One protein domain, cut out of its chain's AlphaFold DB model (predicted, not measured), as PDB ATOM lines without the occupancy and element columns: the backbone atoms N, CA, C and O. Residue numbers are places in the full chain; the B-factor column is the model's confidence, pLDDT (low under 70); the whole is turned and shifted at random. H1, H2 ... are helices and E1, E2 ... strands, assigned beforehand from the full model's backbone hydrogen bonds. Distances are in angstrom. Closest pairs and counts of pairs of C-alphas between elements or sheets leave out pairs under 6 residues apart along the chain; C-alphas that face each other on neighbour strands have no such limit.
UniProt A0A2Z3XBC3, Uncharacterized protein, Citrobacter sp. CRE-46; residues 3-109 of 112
ATOM      1  N   ARG A   3      30.854  14.353 -52.238       70.81
ATOM      2  CA  ARG A   3      29.595  14.519 -51.481       70.81
ATOM      3  C   ARG A   3      28.431  13.646 -51.970       70.81
ATOM      4  O   ARG A   3      27.695  13.071 -51.177       70.81
ATOM      5  N   ARG A   4      28.247  13.530 -53.294       76.12
ATOM      6  CA  ARG A   4      27.175  12.692 -53.872       76.12
ATOM      7  C   ARG A   4      27.438  11.204 -53.653       76.12
ATOM      8  O   ARG A   4      26.489  10.436 -53.557       76.12
ATOM      9  N   VAL A   5      28.707  10.803 -53.609       82.06
ATOM     10  CA  VAL A   5      29.102   9.407 -53.388       82.06
ATOM     11  C   VAL A   5      28.848   9.015 -51.931       82.06
ATOM     12  O   VAL A   5      28.276   7.956 -51.690       82.06
ATOM     13  N   GLU A   6      29.177   9.894 -50.987       85.69
ATOM     14  CA  GLU A   6      28.941   9.710 -49.548       85.69
ATOM     15  C   GLU A   6      27.446   9.585 -49.221       85.69
ATOM     16  O   GLU A   6      27.006   8.554 -48.707       85.69
ATOM     17  N   LEU A   7      26.630  10.564 -49.640       89.56
ATOM     18  CA  LEU A   7      25.176  10.530 -49.425       89.56
ATOM     19  C   LEU A   7      24.515   9.318 -50.097       89.56
ATOM     20  O   LEU A   7      23.612   8.708 -49.525       89.56
ATOM     21  N   ARG A   8      24.988   8.916 -51.285       91.19
ATOM     22  CA  ARG A   8      24.523   7.685 -51.942       91.19
ATOM     23  C   ARG A   8      24.879   6.441 -51.129       91.19
ATOM     24  O   ARG A   8      24.053   5.542 -51.021       91.19
ATOM     25  N   GLY A   9      26.074   6.389 -50.544       93.38
ATOM     26  CA  GLY A   9      26.477   5.309 -49.646       93.38
ATOM     27  C   GLY A   9      25.577   5.212 -48.413       93.38
ATOM     28  O   GLY A   9      25.161   4.116 -48.046       93.38
ATOM     29  N   ILE A  10      25.212   6.352 -47.819       93.69
ATOM     30  CA  ILE A  10      24.265   6.413 -46.694       93.69
ATOM     31  C   ILE A  10      22.884   5.905 -47.117       93.69
ATOM     32  O   ILE A  10      22.322   5.046 -46.440       93.69
ATOM     33  N   ALA A  11      22.356   6.379 -48.248       94.00
ATOM     34  CA  ALA A  11      21.063   5.939 -48.766       94.00
ATOM     35  C   ALA A  11      21.030   4.425 -49.033       94.00
ATOM     36  O   ALA A  11      20.071   3.753 -48.658       94.00
ATOM     37  N   ASN A  12      22.100   3.871 -49.612       95.38
ATOM     38  CA  ASN A  12      22.228   2.430 -49.831       95.38
ATOM     39  C   ASN A  12      22.234   1.656 -48.507       95.38
ATOM     40  O   ASN A  12      21.488   0.692 -48.372       95.38
ATOM     41  N   ALA A  13      23.006   2.105 -47.512       95.62
ATOM     42  CA  ALA A  13      23.065   1.454 -46.204       95.62
ATOM     43  C   ALA A  13      21.711   1.472 -45.473       95.62
ATOM     44  O   ALA A  13      21.334   0.483 -44.838       95.62
ATOM     45  N   LEU A  14      20.961   2.575 -45.573       96.25
ATOM     46  CA  LEU A  14      19.598   2.660 -45.044       96.25
ATOM     47  C   LEU A  14      18.671   1.680 -45.766       96.25
ATOM     48  O   LEU A  14      17.956   0.929 -45.107       96.25
ATOM     49  N   ASN A  15      18.720   1.640 -47.099       95.94
ATOM     50  CA  ASN A  15      17.887   0.749 -47.900       95.94
ATOM     51  C   ASN A  15      18.192  -0.734 -47.634       95.94
ATOM     52  O   ASN A  15      17.271  -1.515 -47.419       95.94
ATOM     53  N   GLU A  16      19.469  -1.123 -47.586       96.50
ATOM     54  CA  GLU A  16      19.903  -2.489 -47.265       96.50
ATOM     55  C   GLU A  16      19.444  -2.917 -45.870       96.50
ATOM     56  O   GLU A  16      18.923  -4.018 -45.699       96.50
ATOM     57  N   SER A  17      19.575  -2.029 -44.880       96.62
ATOM     58  CA  SER A  17      19.032  -2.257 -43.539       96.62
ATOM     59  C   SER A  17      17.511  -2.409 -43.570       96.62
ATOM     60  O   SER A  17      16.972  -3.325 -42.954       96.62
ATOM     61  N   PHE A  18      16.814  -1.560 -44.328       96.69
ATOM     62  CA  PHE A  18      15.357  -1.571 -44.450       96.69
ATOM     63  C   PHE A  18      14.811  -2.877 -45.020       96.69
ATOM     64  O   PHE A  18      13.907  -3.472 -44.426       96.69
ATOM     65  N   VAL A  19      15.389  -3.359 -46.121       94.69
ATOM     66  CA  VAL A  19      14.956  -4.598 -46.786       94.69
ATOM     67  C   VAL A  19      15.523  -5.868 -46.154       94.69
ATOM     68  O   VAL A  19      15.121  -6.973 -46.521       94.69
ATOM     69  N   SER A  20      16.436  -5.735 -45.191       95.19
ATOM     70  CA  SER A  20      17.062  -6.869 -44.521       95.19
ATOM     71  C   SER A  20      16.043  -7.745 -43.796       95.19
ATOM     72  O   SER A  20      15.109  -7.267 -43.151       95.19
ATOM     73  N   ARG A  21      16.277  -9.059 -43.808       91.12
ATOM     74  CA  ARG A  21      15.544 -10.029 -42.976       91.12
ATOM     75  C   ARG A  21      15.734  -9.787 -41.477       91.12
ATOM     76  O   ARG A  21      14.879 -10.190 -40.696       91.12
ATOM     77  N   ASN A  22      16.812  -9.100 -41.098       92.69
ATOM     78  CA  ASN A  22      17.121  -8.765 -39.708       92.69
ATOM     79  C   ASN A  22      16.380  -7.506 -39.222       92.69
ATOM     80  O   ASN A  22      16.463  -7.172 -38.043       92.69
ATOM     81  N   ASN A  23      15.643  -6.820 -40.101       93.94
ATOM     82  CA  ASN A  23      14.745  -5.736 -39.721       93.94
ATOM     83  C   ASN A  23      13.428  -6.313 -39.180       93.94
ATOM     84  O   ASN A  23      12.483  -6.573 -39.933       93.94
ATOM     85  N   GLY A  24      13.395  -6.569 -37.873       94.50
ATOM     86  CA  GLY A  24      12.242  -7.129 -37.179       94.50
ATOM     87  C   GLY A  24      11.648  -6.173 -36.146       94.50
ATOM     88  O   GLY A  24      12.368  -5.583 -35.345       94.50
ATOM     89  N   PHE A  25      10.321  -6.113 -36.098       93.94
ATOM     90  CA  PHE A  25       9.562  -5.440 -35.048       93.94
ATOM     91  C   PHE A  25       8.664  -6.457 -34.343       93.94
ATOM     92  O   PHE A  25       7.856  -7.129 -34.983       93.94
ATOM     93  N   LYS A  26       8.814  -6.595 -33.018       92.88
ATOM     94  CA  LYS A  26       8.067  -7.568 -32.192       92.88
ATOM     95  C   LYS A  26       8.127  -9.013 -32.728       92.88
ATOM     96  O   LYS A  26       7.139  -9.735 -32.682       92.88
ATOM     97  N   GLY A  27       9.287  -9.422 -33.247       92.31
ATOM     98  CA  GLY A  27       9.523 -10.784 -33.748       92.31
ATOM     99  C   GLY A  27       9.049 -11.049 -35.180       92.31
ATOM    100  O   GLY A  27       9.309 -12.125 -35.707       92.31
ATOM    101  N   TYR A  28       8.421 -10.075 -35.843       95.25
ATOM    102  CA  TYR A  28       7.984 -10.198 -37.233       95.25
ATOM    103  C   TYR A  28       8.774  -9.264 -38.140       95.25
ATOM    104  O   TYR A  28       9.164  -8.166 -37.743       95.25
ATOM    105  N   TRP A  29       8.958  -9.675 -39.392       95.94
ATOM    106  CA  TRP A  29       9.639  -8.860 -40.392       95.94
ATOM    107  C   TRP A  29       8.878  -7.550 -40.640       95.94
ATOM    108  O   TRP A  29       7.689  -7.565 -40.975       95.94
ATOM    109  N   THR A  30       9.561  -6.419 -40.465       96.44
ATOM    110  CA  THR A  30       8.963  -5.075 -40.463       96.44
ATOM    111  C   THR A  30       8.221  -4.778 -41.768       96.44
ATOM    112  O   THR A  30       7.065  -4.364 -41.730       96.44
ATOM    113  N   ILE A  31       8.821  -5.076 -42.929       95.06
ATOM    114  CA  ILE A  31       8.190  -4.854 -44.246       95.06
ATOM    115  C   ILE A  31       6.889  -5.648 -44.400       95.06
ATOM    116  O   ILE A  31       5.917  -5.136 -44.957       95.06
ATOM    117  N   GLY A  32       6.842  -6.882 -43.892       95.25
ATOM    118  CA  GLY A  32       5.629  -7.698 -43.934       95.25
ATOM    119  C   GLY A  32       4.485  -7.060 -43.147       95.25
ATOM    120  O   GLY A  32       3.361  -6.977 -43.641       95.25
ATOM    121  N   GLN A  33       4.787  -6.537 -41.957       96.25
ATOM    122  CA  GLN A  33       3.805  -5.827 -41.136       96.25
ATOM    123  C   GLN A  33       3.364  -4.503 -41.774       96.25
ATOM    124  O   GLN A  33       2.178  -4.187 -41.746       96.25
ATOM    125  N   LEU A  34       4.285  -3.758 -42.394       96.06
ATOM    126  CA  LEU A  34       3.961  -2.526 -43.122       96.06
ATOM    127  C   LEU A  34       3.048  -2.794 -44.319       96.06
ATOM    128  O   LEU A  34       2.085  -2.065 -44.526       96.06
ATOM    129  N   LYS A  35       3.293  -3.872 -45.071       94.62
ATOM    130  CA  LYS A  35       2.409  -4.291 -46.164       94.62
ATOM    131  C   LYS A  35       1.008  -4.635 -45.656       94.62
ATOM    132  O   LYS A  35       0.027  -4.211 -46.258       94.62
ATOM    133  N   LEU A  36       0.902  -5.384 -44.556       95.25
ATOM    134  CA  LEU A  36      -0.392  -5.712 -43.951       95.25
ATOM    135  C   LEU A  36      -1.129  -4.445 -43.492       95.25
ATOM    136  O   LEU A  36      -2.318  -4.293 -43.756       95.25
ATOM    137  N   LEU A  37      -0.410  -3.514 -42.859       95.12
ATOM    138  CA  LEU A  37      -0.947  -2.219 -42.456       95.12
ATOM    139  C   LEU A  37      -1.443  -1.412 -43.664       95.12
ATOM    140  O   LEU A  37      -2.536  -0.855 -43.603       95.12
ATOM    141  N   ALA A  38      -0.685  -1.383 -44.760       94.75
ATOM    142  CA  ALA A  38      -1.077  -0.701 -45.988       94.75
ATOM    143  C   ALA A  38      -2.352  -1.303 -46.595       94.75
ATOM    144  O   ALA A  38      -3.283  -0.561 -46.894       94.75
ATOM    145  N   ILE A  39      -2.441  -2.636 -46.688       93.88
ATOM    146  CA  ILE A  39      -3.639  -3.342 -47.176       93.88
ATOM    147  C   ILE A  39      -4.860  -2.999 -46.318       93.88
ATOM    148  O   ILE A  39      -5.893  -2.613 -46.855       93.88
ATOM    149  N   ASN A  40      -4.730  -3.068 -44.990       95.56
ATOM    150  CA  ASN A  40      -5.833  -2.783 -44.068       95.56
ATOM    151  C   ASN A  40      -6.347  -1.336 -44.162       95.56
ATOM    152  O   ASN A  40      -7.486  -1.070 -43.792       95.56
ATOM    153  N   ASN A  41      -5.514  -0.411 -44.645       94.12
ATOM    154  CA  ASN A  41      -5.853   1.002 -44.812       94.12
ATOM    155  C   ASN A  41      -6.043   1.408 -46.285       94.12
ATOM    156  O   ASN A  41      -6.161   2.596 -46.569       94.12
ATOM    157  N   ASN A  42      -6.068   0.452 -47.225       93.56
ATOM    158  CA  ASN A  42      -6.138   0.703 -48.671       93.56
ATOM    159  C   ASN A  42      -5.062   1.683 -49.192       93.56
ATOM    160  O   ASN A  42      -5.313   2.476 -50.100       93.56
ATOM    161  N   LEU A  43      -3.859   1.638 -48.616       93.19
ATOM    162  CA  LEU A  43      -2.728   2.475 -49.015       93.19
ATOM    163  C   LEU A  43      -1.908   1.791 -50.111       93.19
ATOM    164  O   LEU A  43      -1.515   0.631 -49.987       93.19
ATOM    165  N   THR A  44      -1.587   2.538 -51.164       92.88
ATOM    166  CA  THR A  44      -0.673   2.103 -52.235       92.88
ATOM    167  C   THR A  44       0.769   2.521 -51.972       92.88
ATOM    168  O   THR A  44       1.689   1.909 -52.508       92.88
ATOM    169  N   THR A  45       0.978   3.516 -51.110       93.94
ATOM    170  CA  THR A  45       2.296   4.015 -50.719       93.94
ATOM    171  C   THR A  45       2.341   4.329 -49.229       93.94
ATOM    172  O   THR A  45       1.326   4.683 -48.629       93.94
ATOM    173  N   MET A  46       3.528   4.241 -48.635       95.00
ATOM    174  CA  MET A  46       3.796   4.722 -47.280       95.00
ATOM    175  C   MET A  46       5.117   5.484 -47.250       95.00
ATOM    176  O   MET A  46       6.119   4.989 -47.766       95.00
ATOM    177  N   ASP A  47       5.109   6.653 -46.619       94.19
ATOM    178  CA  ASP A  47       6.279   7.507 -46.430       94.19
ATOM    179  C   ASP A  47       6.640   7.570 -44.945       94.19
ATOM    180  O   ASP A  47       5.774   7.780 -44.099       94.19
ATOM    181  N   PHE A  48       7.925   7.399 -44.644       94.00
ATOM    182  CA  PHE A  48       8.483   7.507 -43.299       94.00
ATOM    183  C   PHE A  48       9.491   8.640 -43.290       94.00
ATOM    184  O   PHE A  48      10.521   8.556 -43.965       94.00
ATOM    185  N   LEU A  49       9.202   9.698 -42.537       92.12
ATOM    186  CA  LEU A  49      10.105  10.831 -42.415       92.12
ATOM    187  C   LEU A  49      11.194  10.500 -41.387       92.12
ATOM    188  O   LEU A  49      10.903  10.152 -40.246       92.12
ATOM    189  N   LEU A  50      12.463  10.623 -41.777       92.06
ATOM    190  CA  LEU A  50      13.611  10.292 -40.926       92.06
ATOM    191  C   LEU A  50      14.044  11.477 -40.061       92.06
ATOM    192  O   LEU A  50      15.232  11.756 -39.898       92.06
ATOM    193  N   THR A  51      13.068  12.193 -39.514       81.19
ATOM    194  CA  THR A  51      13.300  13.272 -38.555       81.19
ATOM    195  C   THR A  51      13.121  12.747 -37.137       81.19
ATOM    196  O   THR A  51      12.149  12.028 -36.895       81.19
ATOM    197  N   PRO A  52      13.979  13.130 -36.174       66.50
ATOM    198  CA  PRO A  52      13.797  12.747 -34.781       66.50
ATOM    199  C   PRO A  52      12.410  13.197 -34.284       66.50
ATOM    200  O   PRO A  52      12.110  14.396 -34.318       66.50
ATOM    201  N   PRO A  53      11.536  12.276 -33.844       63.78
ATOM    202  CA  PRO A  53      10.213  12.646 -33.359       63.78
ATOM    203  C   PRO A  53      10.329  13.439 -32.047       63.78
ATOM    204  O   PRO A  53      11.083  13.066 -31.151       63.78
ATOM    205  N   LYS A  54       9.570  14.537 -31.919       63.31
ATOM    206  CA  LYS A  54       9.659  15.471 -30.772       63.31
ATOM    207  C   LYS A  54       9.151  14.884 -29.447       63.31
ATOM    208  O   LYS A  54       9.593  15.307 -28.387       63.31
ATOM    209  N   SER A  55       8.248  13.916 -29.517       61.47
ATOM    210  CA  SER A  55       7.851  12.969 -28.470       61.47
ATOM    211  C   SER A  55       6.715  12.132 -29.056       61.47
ATOM    212  O   SER A  55       5.915  12.643 -29.841       61.47
ATOM    213  N   ALA A  56       6.628  10.846 -28.718       59.22
ATOM    214  CA  ALA A  56       5.457  10.049 -29.063       59.22
ATOM    215  C   ALA A  56       5.007   9.239 -27.844       59.22
ATOM    216  O   ALA A  56       5.805   8.480 -27.293       59.22
ATOM    217  N   PRO A  57       3.740   9.366 -27.420       57.25
ATOM    218  CA  PRO A  57       3.226   8.626 -26.272       57.25
ATOM    219  C   PRO A  57       2.995   7.136 -26.572       57.25
ATOM    220  O   PRO A  57       2.841   6.358 -25.638       57.25
ATOM    221  N   ASN A  58       3.003   6.715 -27.847       66.88
ATOM    222  CA  ASN A  58       2.691   5.343 -28.255       66.88
ATOM    223  C   ASN A  58       3.717   4.789 -29.259       66.88
ATOM    224  O   ASN A  58       3.787   5.229 -30.406       66.88
ATOM    225  N   PHE A  59       4.469   3.766 -28.842       76.88
ATOM    226  CA  PHE A  59       5.461   3.072 -29.669       76.88
ATOM    227  C   PHE A  59       4.789   2.050 -30.603       76.88
ATOM    228  O   PHE A  59       4.689   0.855 -30.300       76.88
ATOM    229  N   ASN A  60       4.267   2.532 -31.731       90.06
ATOM    230  CA  ASN A  60       3.684   1.699 -32.786       90.06
ATOM    231  C   ASN A  60       4.702   1.393 -33.905       90.06
ATOM    232  O   ASN A  60       5.830   1.878 -33.887       90.06
ATOM    233  N   LEU A  61       4.303   0.562 -34.876       92.81
ATOM    234  CA  LEU A  61       5.160   0.134 -35.988       92.81
ATOM    235  C   LEU A  61       5.704   1.309 -36.819       92.81
ATOM    236  O   LEU A  61       6.879   1.302 -37.168       92.81
ATOM    237  N   ILE A  62       4.869   2.309 -37.120       91.94
ATOM    238  CA  ILE A  62       5.278   3.487 -37.902       91.94
ATOM    239  C   ILE A  62       6.342   4.264 -37.129       91.94
ATOM    240  O   ILE A  62       7.430   4.504 -37.642       91.94
ATOM    241  N   HIS A  63       6.056   4.563 -35.862       90.06
ATOM    242  CA  HIS A  63       6.966   5.298 -34.998       90.06
ATOM    243  C   HIS A  63       8.296   4.562 -34.786       90.06
ATOM    244  O   HIS A  63       9.355   5.187 -34.775       90.06
ATOM    245  N   TYR A  64       8.258   3.231 -34.660       91.75
ATOM    246  CA  TYR A  64       9.463   2.404 -34.611       91.75
ATOM    247  C   TYR A  64      10.332   2.607 -35.856       91.75
ATOM    248  O   TYR A  64      11.532   2.829 -35.718       91.75
ATOM    249  N   VAL A  65       9.737   2.552 -37.053       93.81
ATOM    250  CA  VAL A  65      10.465   2.734 -38.316       93.81
ATOM    251  C   VAL A  65      11.071   4.134 -38.379       93.81
ATOM    252  O   VAL A  65      12.281   4.259 -38.563       93.81
ATOM    253  N   GLU A  66      10.275   5.181 -38.168       92.81
ATOM    254  CA  GLU A  66      10.755   6.569 -38.230       92.81
ATOM    255  C   GLU A  66      11.913   6.815 -37.260       92.81
ATOM    256  O   GLU A  66      12.979   7.271 -37.672       92.81
ATOM    257  N   LEU A  67      11.755   6.438 -35.985       91.75
ATOM    258  CA  LEU A  67      12.791   6.638 -34.974       91.75
ATOM    259  C   LEU A  67      14.047   5.808 -35.267       91.75
ATOM    260  O   LEU A  67      15.161   6.326 -35.180       91.75
ATOM    261  N   HIS A  68      13.886   4.529 -35.618       93.25
ATOM    262  CA  HIS A  68      15.015   3.640 -35.889       93.25
ATOM    263  C   HIS A  68      15.876   4.169 -37.040       93.25
ATOM    264  O   HIS A  68      17.103   4.243 -36.918       93.25
ATOM    265  N   TYR A  69      15.241   4.580 -38.140       95.69
ATOM    266  CA  TYR A  69      15.960   5.066 -39.313       95.69
ATOM    267  C   TYR A  69      16.431   6.517 -39.175       95.69
ATOM    268  O   TYR A  69      17.486   6.831 -39.722       95.69
ATOM    269  N   ALA A  70      15.764   7.366 -38.384       94.12
ATOM    270  CA  ALA A  70      16.287   8.684 -38.011       94.12
ATOM    271  C   ALA A  70      17.601   8.563 -37.216       94.12
ATOM    272  O   ALA A  70      18.608   9.173 -37.577       94.12
ATOM    273  N   VAL A  71      17.635   7.700 -36.193       93.62
ATOM    274  CA  VAL A  71      18.850   7.440 -35.397       93.62
ATOM    275  C   VAL A  71      19.949   6.807 -36.257       93.62
ATOM    276  O   VAL A  71      21.129   7.147 -36.135       93.62
ATOM    277  N   MET A  72      19.587   5.882 -37.150       95.12
ATOM    278  CA  MET A  72      20.553   5.266 -38.060       95.12
ATOM    279  C   MET A  72      21.144   6.285 -39.041       95.12
ATOM    280  O   MET A  72      22.356   6.255 -39.264       95.12
ATOM    281  N   LEU A  73      20.323   7.181 -39.595       94.75
ATOM    282  CA  LEU A  73      20.759   8.266 -40.472       94.75
ATOM    283  C   LEU A  73      21.747   9.187 -39.751       94.75
ATOM    284  O   LEU A  73      22.851   9.387 -40.255       94.75
ATOM    285  N   GLU A  74      21.406   9.667 -38.553       92.81
ATOM    286  CA  GLU A  74      22.288  10.521 -37.748       92.81
ATOM    287  C   GLU A  74      23.648   9.844 -37.501       92.81
ATOM    288  O   GLU A  74      24.710  10.431 -37.721       92.81
ATOM    289  N   ARG A  75      23.635   8.559 -37.119       93.56
ATOM    290  CA  ARG A  75      24.860   7.779 -36.901       93.56
ATOM    291  C   ARG A  75      25.713   7.672 -38.166       93.56
ATOM    292  O   ARG A  75      26.939   7.746 -38.083       93.56
ATOM    293  N   LEU A  76      25.092   7.458 -39.326       93.75
ATOM    294  CA  LEU A  76      25.797   7.338 -40.604       93.75
ATOM    295  C   LEU A  76      26.391   8.678 -41.058       93.75
ATOM    296  O   LEU A  76      27.544   8.692 -41.491       93.75
ATOM    297  N   LEU A  77      25.656   9.782 -40.895       92.69
ATOM    298  CA  LEU A  77      26.138  11.137 -41.182       92.69
ATOM    299  C   LEU A  77      27.360  11.478 -40.324       92.69
ATOM    300  O   LEU A  77      28.417  11.812 -40.862       92.69
ATOM    301  N   ARG A  78      27.268  11.268 -39.002       91.94
ATOM    302  CA  ARG A  78      28.386  11.483 -38.068       91.94
ATOM    303  C   ARG A  78      29.602  10.623 -38.415       91.94
ATOM    304  O   ARG A  78      30.724  11.123 -38.414       91.94
ATOM    305  N   LYS A  79      29.398   9.344 -38.759       92.06
ATOM    306  CA  LYS A  79      30.486   8.422 -39.142       92.06
ATOM    307  C   LYS A  79      31.238   8.895 -40.391       92.06
ATOM    308  O   LYS A  79      32.443   8.684 -40.481       92.06
ATOM    309  N   GLN A  80      30.537   9.511 -41.339       90.12
ATOM    310  CA  GLN A  80      31.122  10.058 -42.566       90.12
ATOM    311  C   GLN A  80      31.556  11.525 -42.426       90.12
ATOM    312  O   GLN A  80      31.999  12.115 -43.403       90.12
ATOM    313  N   GLN A  81      31.456  12.107 -41.222       90.25
ATOM    314  CA  GLN A  81      31.757  13.517 -40.946       90.25
ATOM    315  C   GLN A  81      30.968  14.484 -41.846       90.25
ATOM    316  O   GLN A  81      31.439  15.570 -42.178       90.25
ATOM    317  N   ILE A  82      29.754  14.086 -42.237       87.31
ATOM    318  CA  ILE A  82      28.858  14.928 -43.023       87.31
ATOM    319  C   ILE A  82      28.143  15.889 -42.069       87.31
ATOM    320  O   ILE A  82      27.511  15.424 -41.120       87.31
ATOM    321  N   PRO A  83      28.214  17.211 -42.304       85.56
ATOM    322  CA  PRO A  83      27.461  18.182 -41.523       85.56
ATOM    323  C   PRO A  83      25.950  17.968 -41.643       85.56
ATOM    324  O   PRO A  83      25.431  17.809 -42.749       85.56
ATOM    325  N   ASP A  84      25.228  18.063 -40.526       76.88
ATOM    326  CA  ASP A  84      23.770  17.874 -40.501       76.88
ATOM    327  C   ASP A  84      23.036  18.861 -41.427       76.88
ATOM    328  O   ASP A  84      22.027  18.521 -42.039       76.88
ATOM    329  N   ASN A  85      23.582  20.066 -41.620       82.75
ATOM    330  CA  ASN A  85      23.008  21.083 -42.508       82.75
ATOM    331  C   ASN A  85      23.066  20.729 -44.007       82.75
ATOM    332  O   ASN A  85      22.497  21.458 -44.819       82.75
ATOM    333  N   TRP A  86      23.747  19.645 -44.398       85.12
ATOM    334  CA  TRP A  86      23.732  19.151 -45.779       85.12
ATOM    335  C   TRP A  86      22.484  18.333 -46.103       85.12
ATOM    336  O   TRP A  86      22.176  18.153 -47.282       85.12
ATOM    337  N   VAL A  87      21.772  17.841 -45.088       86.88
ATOM    338  CA  VAL A  87      20.551  17.053 -45.259       86.88
ATOM    339  C   VAL A  87      19.380  17.864 -44.722       86.88
ATOM    340  O   VAL A  87      19.175  17.961 -43.519       86.88
ATOM    341  N   SER A  88      18.599  18.458 -45.625       87.94
ATOM    342  CA  SER A  88      17.382  19.187 -45.248       87.94
ATOM    343  C   SER A  88      16.224  18.250 -44.905       87.94
ATOM    344  O   SER A  88      15.386  18.582 -44.075       87.94
ATOM    345  N   GLU A  89      16.166  17.094 -45.566       90.12
ATOM    346  CA  GLU A  89      15.104  16.105 -45.419       90.12
ATOM    347  C   GLU A  89      15.615  14.725 -45.848       90.12
ATOM    348  O   GLU A  89      16.430  14.609 -46.768       90.12
ATOM    349  N   ALA A  90      15.119  13.675 -45.199       92.69
ATOM    350  CA  ALA A  90      15.324  12.297 -45.612       92.69
ATOM    351  C   ALA A  90      14.067  11.480 -45.313       92.69
ATOM    352  O   ALA A  90      13.472  11.616 -44.243       92.69
ATOM    353  N   SER A  91      13.677  10.614 -46.243       95.38
ATOM    354  CA  SER A  91      12.512   9.746 -46.094       95.38
ATOM    355  C   SER A  91      12.746   8.370 -46.710       95.38
ATOM    356  O   SER A  91      13.567   8.198 -47.614       95.38
ATOM    357  N   ILE A  92      12.022   7.375 -46.200       95.50
ATOM    358  CA  ILE A  92      11.903   6.052 -46.818       95.50
ATOM    359  C   ILE A  92      10.494   5.943 -47.384       95.50
ATOM    360  O   ILE A  92       9.522   6.100 -46.648       95.50
ATOM    361  N   ARG A  93      10.391   5.638 -48.678       95.44
ATOM    362  CA  ARG A  93       9.118   5.404 -49.359       95.44
ATOM    363  C   ARG A  93       8.966   3.936 -49.711       95.44
ATOM    364  O   ARG A  93       9.817   3.364 -50.392       95.44
ATOM    365  N   LEU A  94       7.852   3.351 -49.297       94.31
ATOM    366  CA  LEU A  94       7.387   2.056 -49.768       94.31
ATOM    367  C   LEU A  94       6.316   2.302 -50.814       94.31
ATOM    368  O   LEU A  94       5.326   2.977 -50.548       94.31
ATOM    369  N   ASP A  95       6.528   1.729 -51.989       92.56
ATOM    370  CA  ASP A  95       5.558   1.727 -53.070       92.56
ATOM    371  C   ASP A  95       5.065   0.295 -53.281       92.56
ATOM    372  O   ASP A  95       5.839  -0.604 -53.626       92.56
ATOM    373  N   PHE A  96       3.780   0.077 -53.017       87.44
ATOM    374  CA  PHE A  96       3.104  -1.202 -53.203       87.44
ATOM    375  C   PHE A  96       2.448  -1.306 -54.588       87.44
ATOM    376  O   PHE A  96       1.928  -2.368 -54.935       87.44
ATOM    377  N   ASN A  97       2.495  -0.246 -55.403       82.44
ATOM    378  CA  ASN A  97       1.992  -0.244 -56.767       82.44
ATOM    379  C   ASN A  97       3.008  -0.887 -57.726       82.44
ATOM    380  O   ASN A  97       3.783  -0.233 -58.422       82.44
ATOM    381  N   VAL A  98       2.985  -2.218 -57.783       67.38
ATOM    382  CA  VAL A  98       3.865  -3.021 -58.650       67.38
ATOM    383  C   VAL A  98       3.607  -2.763 -60.150       67.38
ATOM    384  O   VAL A  98       4.481  -3.016 -60.982       67.38
ATOM    385  N   ASN A  99       2.450  -2.200 -60.521       62.31
ATOM    386  CA  ASN A  99       2.031  -2.073 -61.920       62.31
ATOM    387  C   ASN A  99       2.775  -0.971 -62.696       62.31
ATOM    388  O   ASN A  99       2.994  -1.123 -63.893       62.31
ATOM    389  N   ALA A 100       3.255   0.090 -62.039       56.28
ATOM    390  CA  ALA A 100       3.882   1.220 -62.736       56.28
ATOM    391  C   ALA A 100       5.287   0.913 -63.304       56.28
ATOM    392  O   ALA A 100       5.694   1.495 -64.309       56.28
ATOM    393  N   LYS A 101       6.048  -0.005 -62.687       51.75
ATOM    394  CA  LYS A 101       7.421  -0.345 -63.126       51.75
ATOM    395  C   LYS A 101       7.472  -1.451 -64.181       51.75
ATOM    396  O   LYS A 101       8.344  -1.426 -65.047       51.75
ATOM    397  N   ASN A 102       6.528  -2.391 -64.149       50.59
ATOM    398  CA  ASN A 102       6.485  -3.489 -65.119       50.59
ATOM    399  C   ASN A 102       6.017  -3.031 -66.512       50.59
ATOM    400  O   ASN A 102       6.442  -3.602 -67.513       50.59
ATOM    401  N   GLU A 103       5.230  -1.956 -66.610       49.31
ATOM    402  CA  GLU A 103       4.878  -1.357 -67.905       49.31
ATOM    403  C   GLU A 103       6.076  -0.703 -68.617       49.31
ATOM    404  O   GLU A 103       6.137  -0.721 -69.845       49.31
ATOM    405  N   GLN A 104       7.059  -0.168 -67.883       50.41
ATOM    406  CA  GLN A 104       8.284   0.387 -68.481       50.41
ATOM    407  C   GLN A 104       9.258  -0.704 -68.942       50.41
ATOM    408  O   GLN A 104       9.842  -0.581 -70.018       50.41
ATOM    409  N   LEU A 105       9.401  -1.791 -68.178       50.31
ATOM    410  CA  LEU A 105      10.258  -2.925 -68.554       50.31
ATOM    411  C   LEU A 105       9.718  -3.685 -69.777       50.31
ATOM    412  O   LEU A 105      10.496  -4.098 -70.633       50.31
ATOM    413  N   ASN A 106       8.395  -3.794 -69.919       50.81
ATOM    414  CA  ASN A 106       7.777  -4.474 -71.061       50.81
ATOM    415  C   ASN A 106       7.814  -3.656 -72.367       50.81
ATOM    416  O   ASN A 106       7.676  -4.233 -73.446       50.81
ATOM    417  N   LYS A 107       8.046  -2.336 -72.305       48.22
ATOM    418  CA  LYS A 107       8.195  -1.485 -73.501       48.22
ATOM    419  C   LYS A 107       9.605  -1.491 -74.101       48.22
ATOM    420  O   LYS A 107       9.741  -1.185 -75.278       48.22
ATOM    421  N   CYS A 108      10.637  -1.882 -73.347       48.75
ATOM    422  CA  CYS A 108      12.004  -2.019 -73.875       48.75
ATOM    423  C   CYS A 108      12.294  -3.389 -74.516       48.75
ATOM    424  O   CYS A 108      13.342  -3.551 -75.133       48.75
ATOM    425  N   SER A 109      11.387  -4.362 -74.401       53.03
ATOM    426  CA  SER A 109      11.622  -5.752 -74.835       53.03
ATOM    427  C   SER A 109      10.975  -6.116 -76.182       53.03
ATOM    428  O   SER A 109      10.934  -7.288 -76.535       53.03
TER     429      SER A 109
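This is residues 3 to 109 of the 112 residues of an uncharacterized protein of Citrobacter sp. CRE-46 (UniProt A0A2Z3XBC3). A two-strand antiparallel ribbon, E1 and E2, has helices H1, H2 and H3 gathered over one face, while H4 sticks out free. The 107 printed residues hold, in order, H1 H2 E1 H3 E2 H4, mostly helix. The whole is only just loose, close to compact: radius of gyration of the C-alphas 15.7 A, spans 43 by 39 by 24 A.

Find C-alpha 3 at (29.595, 14.519, -51.481); H1, residues 3 to 19, runs 24.5 A from there. Next come H2, 30 to 40, 15.4 A; E1, 45 to 49, 13.3 A; H3, 61 to 79, 26.8 A; E2, 91 to 95, 12.7 A; and H4, 99 to 107, 13.1 A, ending at (8.195, -1.485, -73.501).

Across E1 and E2, N 46 and O 94 are 2.9 A apart, within hydrogen-bond range. H1, with residues 10 to 14 alone, touches H3; closest C-alphas are Ile 10 and Leu 76, 6.3 A. Every O i to N i+4 pair is within range in H1, H2 and H3; H4 has 2 of 5, and 2 of 6 for i+3.

The farthest C-alphas, Pro 57 and Ser 109, are 51.3 A apart. The printed part has no cut; links E1 to H3 and H3 to E2 are long. pLDDT is under 70 at 52 to 58 and 98 to 109.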